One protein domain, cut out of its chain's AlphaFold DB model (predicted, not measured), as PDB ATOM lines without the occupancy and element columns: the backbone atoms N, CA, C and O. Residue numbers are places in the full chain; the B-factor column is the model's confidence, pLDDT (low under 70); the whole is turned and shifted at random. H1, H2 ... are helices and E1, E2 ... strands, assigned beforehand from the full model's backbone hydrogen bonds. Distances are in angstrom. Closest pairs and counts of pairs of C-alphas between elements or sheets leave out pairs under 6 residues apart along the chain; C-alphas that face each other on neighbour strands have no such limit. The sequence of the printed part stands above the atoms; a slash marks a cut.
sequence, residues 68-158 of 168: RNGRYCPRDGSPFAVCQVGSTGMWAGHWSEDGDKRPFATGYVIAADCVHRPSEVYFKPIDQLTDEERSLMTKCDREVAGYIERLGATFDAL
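Overview. This is residues 68 to 158 of the 168 residues of an uncharacterized protein of Rhizobium sp. Root149 (UniProt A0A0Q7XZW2). A small antiparallel sheet of five strands is curled like part of a barrel and folded back on itself, so that E4 and E3 face E1 and E5 across the hinge strand E2. One long helix, H1, crosses the sheet with its residues 133 to 144, mainly at E2, and its residues 149 to 158 stick out free as an arm. The printed part has 91 residues, with five named strands and then one named helix in the order E1 E2 E3 E4 E5 H1; the sheet's order is E4 E3 E2 E1 E5, and the class is mixed, helices and strands. It is only just compact, close to loose, with a radius of gyration of the C-alphas of 14.4 A, and spans 44 by 36 by 23 A.

Arrangement. The strongly twisted sheet has edge strands E4, residues 114 to 116, and E5, residues 121 to 125, and inner strands E3, residues 108 to 111, E2, residues 91 to 96, and E1, residues 80 to 84. E1 to E4 form a meander, each strand the antiparallel neighbour of the one before. The pairing of E2 is staggered: its residues 91 to 93 pair with E1, where N 82 and O 91 are 2.8 A apart, and its residues 93 to 96 pair with E3, where N 94 and O 110 are 2.9 A apart. In the hairpin of E3 and E4, N 116 and O 109 are 2.8 A apart. E1 and E5 are antiparallel at 157 degrees, with N 122 and O 83 2.8 A apart. The short stretch of residues 68 to 69 pairs antiparallel with residues 122 to 123 of E5. E3 and E5 are only just apart, their closest C-alphas 8.3 A away. H1, residues 131 to 158, is on the sheet at a height over the sheet of 11.4 A and runs across the strands, at 78 degrees to E1 on the local plane. The closest C-alphas of H1 and E2 are those of Met 137 and Trp 91, 5.1 A apart. In H1 every O i to N i+4 pair is within hydrogen-bond range.

Along the chain. E1 begins at C-alpha 80, (315.483, 237.710, 220.103), and is 13.0 A long. E2, the longest strand by residues, measures 15.4 A, E3 9.5 A, E4 6.4 A and E5 13.4 A. H1 runs 41.0 A, from C-alpha 131 at (310.159, 251.693, 219.366) to C-alpha 158 at (337.871, 240.425, 247.400).

Size, cuts and confidence. The two C-alphas farthest apart are those of Pro 103 and Ala 157, 43.6 A. The printed part has no cut. The link from E2 to E3, 11 residues, is long, and its residues 100 to 105 are under pLDDT 70; the mean of the printed part is 92.2.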
ATOM      1  N   ARG A  68     305.187 235.608 221.939       98.12
ATOM      2  CA  ARG A  68     304.938 234.166 221.794       98.12
ATOM      3  C   ARG A  68     305.618 233.404 222.918       98.12
ATOM      4  O   ARG A  68     306.641 233.840 223.424       98.12
ATOM      5  N   ASN A  69     305.083 232.243 223.298       97.44
ATOM      6  CA  ASN A  69     305.745 231.392 224.292       97.44
ATOM      7  C   ASN A  69     307.145 230.977 223.795       97.44
ATOM      8  O   ASN A  69     307.291 230.548 222.645       97.44
ATOM      9  N   GLY A  70     308.151 231.073 224.665       96.12
ATOM     10  CA  GLY A  70     309.558 230.823 224.348       96.12
ATOM     11  C   GLY A  70     309.848 229.415 223.835       96.12
ATOM     12  O   GLY A  70     310.819 229.224 223.113       96.12
ATOM     13  N   ARG A  71     308.969 228.427 224.061       95.00
ATOM     14  CA  ARG A  71     309.094 227.088 223.446       95.00
ATOM     15  C   ARG A  71     309.162 227.102 221.911       95.00
ATOM     16  O   ARG A  71     309.555 226.095 221.317       95.00
ATOM     17  N   TYR A  72     308.718 228.197 221.289       95.56
ATOM     18  CA  TYR A  72     308.702 228.413 219.842       95.56
ATOM     19  C   TYR A  72     309.765 229.417 219.363       95.56
ATOM     20  O   TYR A  72     309.677 229.856 218.214       95.56
ATOM     21  N   CYS A  73     310.721 229.816 220.209       96.44
ATOM     22  CA  CYS A  73     311.789 230.727 219.800       96.44
ATOM     23  C   CYS A  73     312.726 230.073 218.761       96.44
ATOM     24  O   CYS A  73     312.790 228.837 218.678       96.44
ATOM     25  N   PRO A  74     313.461 230.876 217.968       96.00
ATOM     26  CA  PRO A  74     314.525 230.371 217.104       96.00
ATOM     27  C   PRO A  74     315.552 229.568 217.911       96.00
ATOM     28  O   PRO A  74     315.941 229.978 219.004       96.00
ATOM     29  N   ARG A  75     315.965 228.410 217.385       94.62
ATOM     30  CA  ARG A  75     316.963 227.519 218.014       94.62
ATOM     31  C   ARG A  75     318.330 227.569 217.337       94.62
ATOM     32  O   ARG A  75     319.221 226.816 217.694       94.62
ATOM     33  N   ASP A  76     318.477 228.448 216.354       93.88
ATOM     34  CA  ASP A  76     319.694 228.661 215.570       93.88
ATOM     35  C   ASP A  76     320.699 229.603 216.261       93.88
ATOM     36  O   ASP A  76     321.698 229.989 215.658       93.88
ATOM     37  N   GLY A  77     320.431 229.995 217.511       93.75
ATOM     38  CA  GLY A  77     321.253 230.933 218.276       93.75
ATOM     39  C   GLY A  77     321.077 232.399 217.872       93.75
ATOM     40  O   GLY A  77     321.746 233.260 218.443       93.75
ATOM     41  N   SER A  78     320.184 232.716 216.925       97.25
ATOM     42  CA  SER A  78     319.883 234.108 216.580       97.25
ATOM     43  C   SER A  78     319.275 234.861 217.775       97.25
ATOM     44  O   SER A  78     318.535 234.270 218.572       97.25
ATOM     45  N   PRO A  79     319.586 236.162 217.941       98.00
ATOM     46  CA  PRO A  79     319.088 236.928 219.069       98.00
ATOM     47  C   PRO A  79     317.610 237.297 218.900       98.00
ATOM     48  O   PRO A  79     317.145 237.647 217.814       98.00
ATOM     49  N   PHE A  80     316.877 237.285 220.007       98.69
ATOM     50  CA  PHE A  80     315.483 237.710 220.103       98.69
ATOM     51  C   PHE A  80     315.240 238.456 221.418       98.69
ATOM     52  O   PHE A  80     316.034 238.370 222.353       98.69
ATOM     53  N   ALA A  81     314.141 239.201 221.497       98.62
ATOM     54  CA  ALA A  81     313.733 239.850 222.733       98.62
ATOM     55  C   ALA A  81     313.042 238.844 223.654       98.62
ATOM     56  O   ALA A  81     312.243 238.025 223.186       98.62
ATOM     57  N   VAL A  82     313.326 238.927 224.950       98.50
ATOM     58  CA  VAL A  82     312.837 238.015 225.987       98.50
ATOM     59  C   VAL A  82     312.163 238.803 227.102       98.50
ATOM     60  O   VAL A  82     312.715 239.785 227.592       98.50
ATOM     61  N   CYS A  83     310.994 238.335 227.537       97.62
ATOM     62  CA  CYS A  83     310.313 238.800 228.744       97.62
ATOM     63  C   CYS A  83     309.957 237.585 229.613       97.62
ATOM     64  O   CYS A  83     309.368 236.622 229.120       97.62
ATOM     65  N   GLN A  84     310.327 237.598 230.893       95.56
ATOM     66  CA  GLN A  84     310.069 236.487 231.815       95.56
ATOM     67  C   GLN A  84     308.762 236.700 232.585       95.56
ATOM     68  O   GLN A  84     308.497 237.794 233.084       95.56
ATOM     69  N   VAL A  85     307.975 235.634 232.759       91.69
ATOM     70  CA  VAL A  85     306.811 235.668 233.657       91.69
ATOM     71  C   VAL A  85     307.278 235.970 235.084       91.69
ATOM     72  O   VAL A  85     308.094 235.242 235.642       91.69
ATOM     73  N   GLY A  86     306.747 237.040 235.681       90.25
ATOM     74  CA  GLY A  86     307.143 237.500 237.019       90.25
ATOM     75  C   GLY A  86     308.264 238.541 237.026       90.25
ATOM     76  O   GLY A  86     308.652 238.998 238.098       90.25
ATOM     77  N   SER A  87     308.746 238.953 235.853       93.50
ATOM     78  CA  SER A  87     309.678 240.063 235.696       93.50
ATOM     79  C   SER A  87     308.998 241.280 235.066       93.50
ATOM     80  O   SER A  87     307.968 241.159 234.405       93.50
ATOM     81  N   THR A  88     309.564 242.467 235.283       93.75
ATOM     82  CA  THR A  88     309.093 243.735 234.694       93.75
ATOM     83  C   THR A  88     310.007 244.260 233.586       93.75
ATOM     84  O   THR A  88     309.709 245.295 232.993       93.75
ATOM     85  N   GLY A  89     311.124 243.577 233.326       96.00
ATOM     86  CA  GLY A  89     312.100 243.963 232.311       96.00
ATOM     87  C   GLY A  89     312.007 243.137 231.030       96.00
ATOM     88  O   GLY A  89     311.251 242.169 230.930       96.00
ATOM     89  N   MET A  90     312.811 243.540 230.051       98.06
ATOM     90  CA  MET A  90     312.923 242.894 228.752       98.06
ATOM     91  C   MET A  90     314.372 242.924 228.289       98.06
ATOM     92  O   MET A  90     315.025 243.947 228.437       98.06
ATOM     93  N   TRP A  91     314.868 241.836 227.714       98.44
ATOM     94  CA  TRP A  91     316.294 241.697 227.403       98.44
ATOM     95  C   TRP A  91     316.518 241.098 226.031       98.44
ATOM     96  O   TRP A  91     315.683 240.335 225.537       98.44
ATOM     97  N   ALA A  92     317.672 241.395 225.441       98.31
ATOM     98  CA  ALA A  92     318.181 240.568 224.362       98.31
ATOM     99  C   ALA A  92     318.584 239.193 224.919       98.31
ATOM    100  O   ALA A  92     319.263 239.077 225.942       98.31
ATOM    101  N   GLY A  93     318.166 238.136 224.233       97.88
ATOM    102  CA  GLY A  93     318.519 236.766 224.566       97.88
ATOM    103  C   GLY A  93     318.722 235.915 223.323       97.88
ATOM    104  O   GLY A  93     318.502 236.367 222.202       97.88
ATOM    105  N   HIS A  94     319.166 234.681 223.522       97.81
ATOM    106  CA  HIS A  94     319.357 233.705 222.455       97.81
ATOM    107  C   HIS A  94     319.132 232.285 222.972       97.81
ATOM    108  O   HIS A  94     319.132 232.022 224.177       97.81
ATOM    109  N   TRP A  95     318.934 231.357 222.042       96.50
ATOM    110  CA  TRP A  95     318.904 229.935 222.351       96.50
ATOM    111  C   TRP A  95     320.318 229.386 222.510       96.50
ATOM    112  O   TRP A  95     321.178 229.638 221.668       96.50
ATOM    113  N   SER A  96     320.527 228.582 223.545       94.62
ATOM    114  CA  SER A  96     321.743 227.804 223.747       94.62
ATOM    115  C   SER A  96     321.398 226.323 223.814       94.62
ATOM    116  O   SER A  96     320.483 225.918 224.537       94.62
ATOM    117  N   GLU A  97     322.106 225.508 223.036       90.69
ATOM    118  CA  GLU A  97     321.952 224.060 223.094       90.69
ATOM    119  C   GLU A  97     322.472 223.530 224.433       90.69
ATOM    120  O   GLU A  97     323.562 223.883 224.884       90.69
ATOM    121  N   ASP A  98     321.691 222.657 225.070       78.75
ATOM    122  CA  ASP A  98     322.206 221.863 226.177       78.75
ATOM    123  C   ASP A  98     323.135 220.800 225.574       78.75
ATOM    124  O   ASP A  98     322.717 220.019 224.719       78.75
ATOM    125  N   GLY A  99     324.407 220.776 225.984       71.19
ATOM    126  CA  GLY A  99     325.373 219.758 225.548       71.19
ATOM    127  C   GLY A  99     325.008 218.339 226.013       71.19
ATOM    128  O   GLY A  99     325.668 217.361 225.646       71.19
ATOM    129  N   ASP A 100     323.968 218.220 226.835       67.25
ATOM    130  CA  ASP A 100     323.382 216.974 227.279       67.25
ATOM    131  C   ASP A 100     322.617 216.255 226.150       67.25
ATOM    132  O   ASP A 100     321.679 216.771 225.554       67.25
ATOM    133  N   LYS A 101     323.003 215.007 225.865       58.78
ATOM    134  CA  LYS A 101     322.434 214.186 224.783       58.78
ATOM    135  C   LYS A 101     321.160 213.433 225.180       58.78
ATOM    136  O   LYS A 101     320.739 212.524 224.459       58.78
ATOM    137  N   ARG A 102     320.563 213.719 226.342       66.12
ATOM    138  CA  ARG A 102     319.312 213.064 226.748       66.12
ATOM    139  C   ARG A 102     318.199 213.358 225.725       66.12
ATOM    140  O   ARG A 102     318.093 214.477 225.240       66.12
ATOM    141  N   PRO A 103     317.306 212.397 225.430       54.12
ATOM    142  CA  PRO A 103     316.286 212.522 224.375       54.12
ATOM    143  C   PRO A 103     315.237 213.626 224.610       54.12
ATOM    144  O   PRO A 103     314.437 213.911 223.723       54.12
ATOM    145  N   PHE A 104     315.249 214.260 225.787       56.94
ATOM    146  CA  PHE A 104     314.416 215.414 226.139       56.94
ATOM    147  C   PHE A 104     315.239 216.654 226.521       56.94
ATOM    148  O   PHE A 104     314.658 217.639 226.983       56.94
ATOM    149  N   ALA A 105     316.570 216.608 226.361       54.50
ATOM    150  CA  ALA A 105     317.445 217.751 226.570       54.50
ATOM    151  C   ALA A 105     317.078 218.809 225.531       54.50
ATOM    152  O   ALA A 105     317.318 218.703 224.330       54.50
ATOM    153  N   THR A 106     316.333 219.778 226.029       72.38
ATOM    154  CA  THR A 106     315.780 220.902 225.307       72.38
ATOM    155  C   THR A 106     316.598 222.071 225.807       72.38
ATOM    156  O   THR A 106     316.618 222.319 227.008       72.38
ATOM    157  N   GLY A 107     317.357 222.693 224.907       89.56
ATOM    158  CA  GLY A 107     318.217 223.828 225.223       89.56
ATOM    159  C   GLY A 107     317.506 224.949 225.983       89.56
ATOM    160  O   GLY A 107     316.290 224.941 226.203       89.56
ATOM    161  N   TYR A 108     318.289 225.931 226.393       94.31
ATOM    162  CA  TYR A 108     317.827 227.001 227.263       94.31
ATOM    163  C   TYR A 108     317.779 228.327 226.519       94.31
ATOM    164  O   TYR A 108     318.453 228.524 225.507       94.31
ATOM    165  N   VAL A 109     316.994 229.258 227.052       96.12
ATOM    166  CA  VAL A 109     317.079 230.662 226.654       96.12
ATOM    167  C   VAL A 109     318.043 231.351 227.609       96.12
ATOM    168  O   VAL A 109     317.814 231.348 228.817       96.12
ATOM    169  N   ILE A 110     319.112 231.929 227.070       96.75
ATOM    170  CA  ILE A 110     320.034 232.781 227.821       96.75
ATOM    171  C   ILE A 110     319.615 234.226 227.572       96.75
ATOM    172  O   ILE A 110     319.585 234.665 226.423       96.75
ATOM    173  N   ALA A 111     319.280 234.950 228.635       97.06
ATOM    174  CA  ALA A 111     318.926 236.366 228.595       97.06
ATOM    175  C   ALA A 111     319.339 237.029 229.915       97.06
ATOM    176  O   ALA A 111     319.306 236.382 230.962       97.06
ATOM    177  N   ALA A 112     319.717 238.309 229.863       94.25
ATOM    178  CA  ALA A 112     320.310 239.011 231.005       94.25
ATOM    179  C   ALA A 112     321.504 238.225 231.602       94.25
ATOM    180  O   ALA A 112     322.428 237.860 230.879       94.25
ATOM    181  N   ASP A 113     321.480 237.962 232.907       92.12
ATOM    182  CA  ASP A 113     322.450 237.164 233.661       92.12
ATOM    183  C   ASP A 113     321.934 235.749 234.001       92.12
ATOM    184  O   ASP A 113     322.510 235.057 234.842       92.12
ATOM    185  N   CYS A 114     320.846 235.307 233.356       93.62
ATOM    186  CA  CYS A 114     320.095 234.114 233.738       93.62
ATOM    187  C   CYS A 114     319.961 233.077 232.609       93.62
ATOM    188  O   CYS A 114     320.106 233.350 231.415       93.62
ATOM    189  N   VAL A 115     319.633 231.849 233.022       94.44
ATOM    190  CA  VAL A 115     319.273 230.730 232.144       94.44
ATOM    191  C   VAL A 115     317.817 230.375 232.406       94.44
ATOM    192  O   VAL A 115     317.439 230.079 233.539       94.44
ATOM    193  N   HIS A 116     317.000 230.383 231.359       94.50
ATOM    194  CA  HIS A 116     315.562 230.173 231.464       94.50
ATOM    195  C   HIS A 116     315.120 228.911 230.737       94.50
ATOM    196  O   HIS A 116     315.608 228.579 229.650       94.50
ATOM    197  N   ARG A 117     314.105 228.243 231.296       93.50
ATOM    198  CA  ARG A 117     313.360 227.248 230.527       93.50
ATOM    199  C   ARG A 117     312.531 227.972 229.468       93.50
ATOM    200  O   ARG A 117     311.839 228.935 229.801       93.50
ATOM    201  N   PRO A 118     312.489 227.483 228.218       94.00
ATOM    202  CA  PRO A 118     311.736 228.150 227.154       94.00
ATOM    203  C   PRO A 118     310.244 228.352 227.469       94.00
ATOM    204  O   PRO A 118     309.626 229.282 226.968       94.00
ATOM    205  N   SER A 119     309.643 227.507 228.313       93.69
ATOM    206  CA  SER A 119     308.239 227.637 228.724       93.69
ATOM    207  C   SER A 119     307.960 228.768 229.720       93.69
ATOM    208  O   SER A 119     306.793 229.095 229.914       93.69
ATOM    209  N   GLU A 120     308.989 229.330 230.361       95.00
ATOM    210  CA  GLU A 120     308.882 230.347 231.426       95.00
ATOM    211  C   GLU A 120     309.040 231.783 230.900       95.00
ATOM    212  O   GLU A 120     308.944 232.751 231.658       95.00
ATOM    213  N   VAL A 121     309.279 231.925 229.597       97.38
ATOM    214  CA  VAL A 121     309.516 233.210 228.942       97.38
ATOM    215  C   VAL A 121     308.590 233.404 227.750       97.38
ATOM    216  O   VAL A 121     308.127 232.451 227.115       97.38
ATOM    217  N   TYR A 122     308.354 234.665 227.422       98.44
ATOM    218  CA  TYR A 122     307.879 235.094 226.121       98.44
ATOM    219  C   TYR A 122     309.059 235.524 225.260       98.44
ATOM    220  O   TYR A 122     310.052 236.048 225.766       98.44
ATOM    221  N   PHE A 123     308.924 235.340 223.950       98.38
ATOM    222  CA  PHE A 123     309.863 235.853 222.967       98.38
ATOM    223  C   PHE A 123     309.156 236.671 221.889       98.38
ATOM    224  O   PHE A 123     307.977 236.444 221.583       98.38
ATOM    225  N   LYS A 124     309.915 237.580 221.279       98.62
ATOM    226  CA  LYS A 124     309.530 238.329 220.082       98.62
ATOM    227  C   LYS A 124     310.784 238.617 219.241       98.62
ATOM    228  O   LYS A 124     311.814 238.972 219.818       98.62
ATOM    229  N   PRO A 125     310.760 238.440 217.907       98.50
ATOM    230  CA  PRO A 125     311.884 238.831 217.056       98.50
ATOM    231  C   PRO A 125     312.241 240.315 217.238       98.50
ATOM    232  O   PRO A 125     311.353 241.161 217.347       98.50
ATOM    233  N   ILE A 126     313.537 240.643 217.285       98.50
ATOM    234  CA  ILE A 126     314.006 242.015 217.574       98.50
ATOM    235  C   ILE A 126     313.565 243.016 216.494       98.50
ATOM    236  O   ILE A 126     313.342 244.195 216.782       98.50
ATOM    237  N   ASP A 127     313.433 242.570 215.249       98.31
ATOM    238  CA  ASP A 127     312.939 243.360 214.118       98.31
ATOM    239  C   ASP A 127     311.426 243.633 214.182       98.31
ATOM    240  O   ASP A 127     310.942 244.533 213.504       98.31
ATOM    241  N   GLN A 128     310.690 242.920 215.041       98.44
ATOM    242  CA  GLN A 128     309.250 243.103 215.260       98.44
ATOM    243  C   GLN A 128     308.919 243.940 216.503       98.44
ATOM    244  O   GLN A 128     307.740 244.164 216.789       98.44
ATOM    245  N   LEU A 129     309.924 244.386 217.262       98.56
ATOM    246  CA  LEU A 129     309.704 245.269 218.407       98.56
ATOM    247  C   LEU A 129     309.220 246.650 217.964       98.56
ATOM    248  O   LEU A 129     309.768 247.230 217.021       98.56
ATOM    249  N   THR A 130     308.268 247.206 218.713       98.56
ATOM    250  CA  THR A 130     307.946 248.637 218.641       98.56
ATOM    251  C   THR A 130     309.124 249.479 219.144       98.56
ATOM    252  O   THR A 130     310.032 248.973 219.808       98.56
ATOM    253  N   ASP A 131     309.116 250.784 218.869       98.50
ATOM    254  CA  ASP A 131     310.159 251.693 219.366       98.50
ATOM    255  C   ASP A 131     310.181 251.774 220.897       98.50
ATOM    256  O   ASP A 131     311.251 251.848 221.507       98.50
ATOM    257  N   GLU A 132     309.005 251.714 221.526       98.19
ATOM    258  CA  GLU A 132     308.864 251.668 222.981       98.19
ATOM    259  C   GLU A 132     309.469 250.381 223.545       98.19
ATOM    260  O   GLU A 132     310.298 250.439 224.454       98.19
ATOM    261  N   GLU A 133     309.123 249.229 222.960       98.50
ATOM    262  CA  GLU A 133     309.693 247.947 223.360       98.50
ATOM    263  C   GLU A 133     311.221 247.983 223.186       98.50
ATOM    264  O   GLU A 133     311.974 247.761 224.131       98.50
ATOM    265  N   ARG A 134     311.724 248.370 222.013       98.56
ATOM    266  CA  ARG A 134     313.169 248.465 221.756       98.56
ATOM    267  C   ARG A 134     313.886 249.371 222.761       98.56
ATOM    268  O   ARG A 134     314.984 249.035 223.215       98.56
ATOM    269  N   SER A 135     313.268 250.492 223.129       98.12
ATOM    270  CA  SER A 135     313.802 251.425 224.125       98.12
ATOM    271  C   SER A 135     313.849 250.803 225.521       98.12
ATOM    272  O   SER A 135     314.862 250.932 226.211       98.12
ATOM    273  N   LEU A 136     312.791 250.088 225.919       97.94
ATOM    274  CA  LEU A 136     312.741 249.360 227.185       97.94
ATOM    275  C   LEU A 136     313.814 248.267 227.244       97.94
ATOM    276  O   LEU A 136     314.565 248.218 228.214       97.94
ATOM    277  N   MET A 137     313.948 247.458 226.189       98.31
ATOM    278  CA  MET A 137     314.974 246.412 226.108       98.31
ATOM    279  C   MET A 137     316.380 247.003 226.244       98.31
ATOM    280  O   MET A 137     317.158 246.584 227.093       98.31
ATOM    281  N   THR A 138     316.671 248.064 225.485       98.25
ATOM    282  CA  THR A 138     317.967 248.764 225.535       98.25
ATOM    283  C   THR A 138     318.282 249.294 226.935       98.25
ATOM    284  O   THR A 138     319.433 249.259 227.378       98.25
ATOM    285  N   LYS A 139     317.273 249.821 227.637       97.56
ATOM    286  CA  LYS A 139     317.421 250.292 229.016       97.56
ATOM    287  C   LYS A 139     317.758 249.128 229.954       97.56
ATOM    288  O   LYS A 139     318.732 249.231 230.696       97.56
ATOM    289  N   CYS A 140     316.989 248.046 229.904       97.38
ATOM    290  CA  CYS A 140     317.177 246.873 230.755       97.38
ATOM    291  C   CYS A 140     318.526 246.177 230.513       97.38
ATOM    292  O   CYS A 140     319.212 245.848 231.481       97.38
ATOM    293  N   ASP A 141     318.953 246.021 229.255       97.50
ATOM    294  CA  ASP A 141     320.271 245.470 228.912       97.50
ATOM    295  C   ASP A 141     321.403 246.329 229.499       97.50
ATOM    296  O   ASP A 141     322.356 245.809 230.081       97.50
ATOM    297  N   ARG A 142     321.279 247.663 229.425       96.88
ATOM    298  CA  ARG A 142     322.258 248.593 230.013       96.88
ATOM    299  C   ARG A 142     322.311 248.495 231.538       96.88
ATOM    300  O   ARG A 142     323.394 248.545 232.115       96.88
ATOM    301  N   GLU A 143     321.158 248.394 232.193       94.06
ATOM    302  CA  GLU A 143     321.078 248.270 233.652       94.06
ATOM    303  C   GLU A 143     321.720 246.964 234.141       94.06
ATOM    304  O   GLU A 143     322.494 246.995 235.103       94.06
ATOM    305  N   VAL A 144     321.466 245.848 233.448       94.81
ATOM    306  CA  VAL A 144     322.096 244.551 233.740       94.81
ATOM    307  C   VAL A 144     323.601 244.602 233.499       94.81
ATOM    308  O   VAL A 144     324.356 244.182 234.374       94.81
ATOM    309  N   ALA A 145     324.060 245.183 232.386       93.62
ATOM    310  CA  ALA A 145     325.490 245.355 232.129       93.62
ATOM    311  C   ALA A 145     326.177 246.132 233.265       93.62
ATOM    312  O   ALA A 145     327.166 245.666 233.829       93.62
ATOM    313  N   GLY A 146     325.591 247.257 233.691       92.38
ATOM    314  CA  GLY A 146     326.123 248.033 234.811       92.38
ATOM    315  C   GLY A 146     326.093 247.282 236.149       92.38
ATOM    316  O   GLY A 146     326.964 247.489 236.992       92.38
ATOM    317  N   TYR A 147     325.105 246.412 236.378       90.50
ATOM    318  CA  TYR A 147     325.082 245.536 237.554       90.50
ATOM    319  C   TYR A 147     326.218 244.507 237.522       90.50
ATOM    320  O   TYR A 147     326.945 244.392 238.511       90.50
ATOM    321  N   ILE A 148     326.413 243.826 236.390       91.94
ATOM    322  CA  ILE A 148     327.480 242.834 236.203       91.94
ATOM    323  C   ILE A 148     328.859 243.476 236.399       91.94
ATOM    324  O   ILE A 148     329.694 242.915 237.105       91.94
ATOM    325  N   GLU A 149     329.088 244.676 235.860       92.62
ATOM    326  CA  GLU A 149     330.340 245.423 236.056       92.62
ATOM    327  C   GLU A 149     330.620 245.711 237.541       92.62
ATOM    328  O   GLU A 149     331.725 245.469 238.030       92.62
ATOM    329  N   ARG A 150     329.612 246.180 238.293       90.06
ATOM    330  CA  ARG A 150     329.748 246.435 239.741       90.06
ATOM    331  C   ARG A 150     330.014 245.156 240.529       90.06
ATOM    332  O   ARG A 150     330.785 245.170 241.492       90.06
ATOM    333  N   LEU A 151     329.371 244.059 240.136       88.94
ATOM    334  CA  LEU A 151     329.572 242.761 240.759       88.94
ATOM    335  C   LEU A 151     331.000 242.252 240.508       88.94
ATOM    336  O   LEU A 151     331.671 241.853 241.457       88.94
ATOM    337  N   GLY A 152     331.492 242.357 239.270       91.06
ATOM    338  CA  GLY A 152     332.873 242.030 238.899       91.06
ATOM    339  C   GLY A 152     333.900 242.818 239.713       91.06
ATOM    340  O   GLY A 152     334.742 242.222 240.376       91.06
ATOM    341  N   ALA A 153     333.748 244.145 239.789       89.62
ATOM    342  CA  ALA A 153     334.633 244.999 240.588       89.62
ATOM    343  C   ALA A 153     334.643 244.627 242.084       89.62
ATOM    344  O   ALA A 153     335.668 244.741 242.759       89.62
ATOM    345  N   THR A 154     333.506 244.164 242.612       87.62
ATOM    346  CA  THR A 154     333.411 243.682 243.998       87.62
ATOM    347  C   THR A 154     334.188 242.377 244.187       87.62
ATOM    348  O   THR A 154     334.906 242.236 245.177       87.62
ATOM    349  N   PHE A 155     334.081 241.430 243.248       91.25
ATOM    350  CA  PHE A 155     334.837 240.176 243.301       91.25
ATOM    351  C   PHE A 155     336.344 240.396 243.156       91.25
ATOM    352  O   PHE A 155     337.106 239.813 243.932       91.25
ATOM    353  N   ASP A 156     336.770 241.277 242.252       90.31
ATOM    354  CA  ASP A 156     338.181 241.636 242.084       90.31
ATOM    355  C   ASP A 156     338.763 242.205 243.386       90.31
ATOM    356  O   ASP A 156     339.830 241.789 243.835       90.31
ATOM    357  N   ALA A 157     338.026 243.093 244.066       87.44
ATOM    358  CA  ALA A 157     338.448 243.652 245.350       87.44
ATOM    359  C   ALA A 157     338.595 242.590 246.457       87.44
ATOM    360  O   ALA A 157     339.463 242.719 247.321       87.44
ATOM    361  N   LEU A 158     337.778 241.528 246.437       88.06
ATOM    362  CA  LEU A 158     337.871 240.425 247.400       88.06
ATOM    363  C   LEU A 158     339.082 239.518 247.135       88.06
ATOM    364  O   LEU A 158     339.715 239.063 248.092       88.06
TER     365      LEU A 158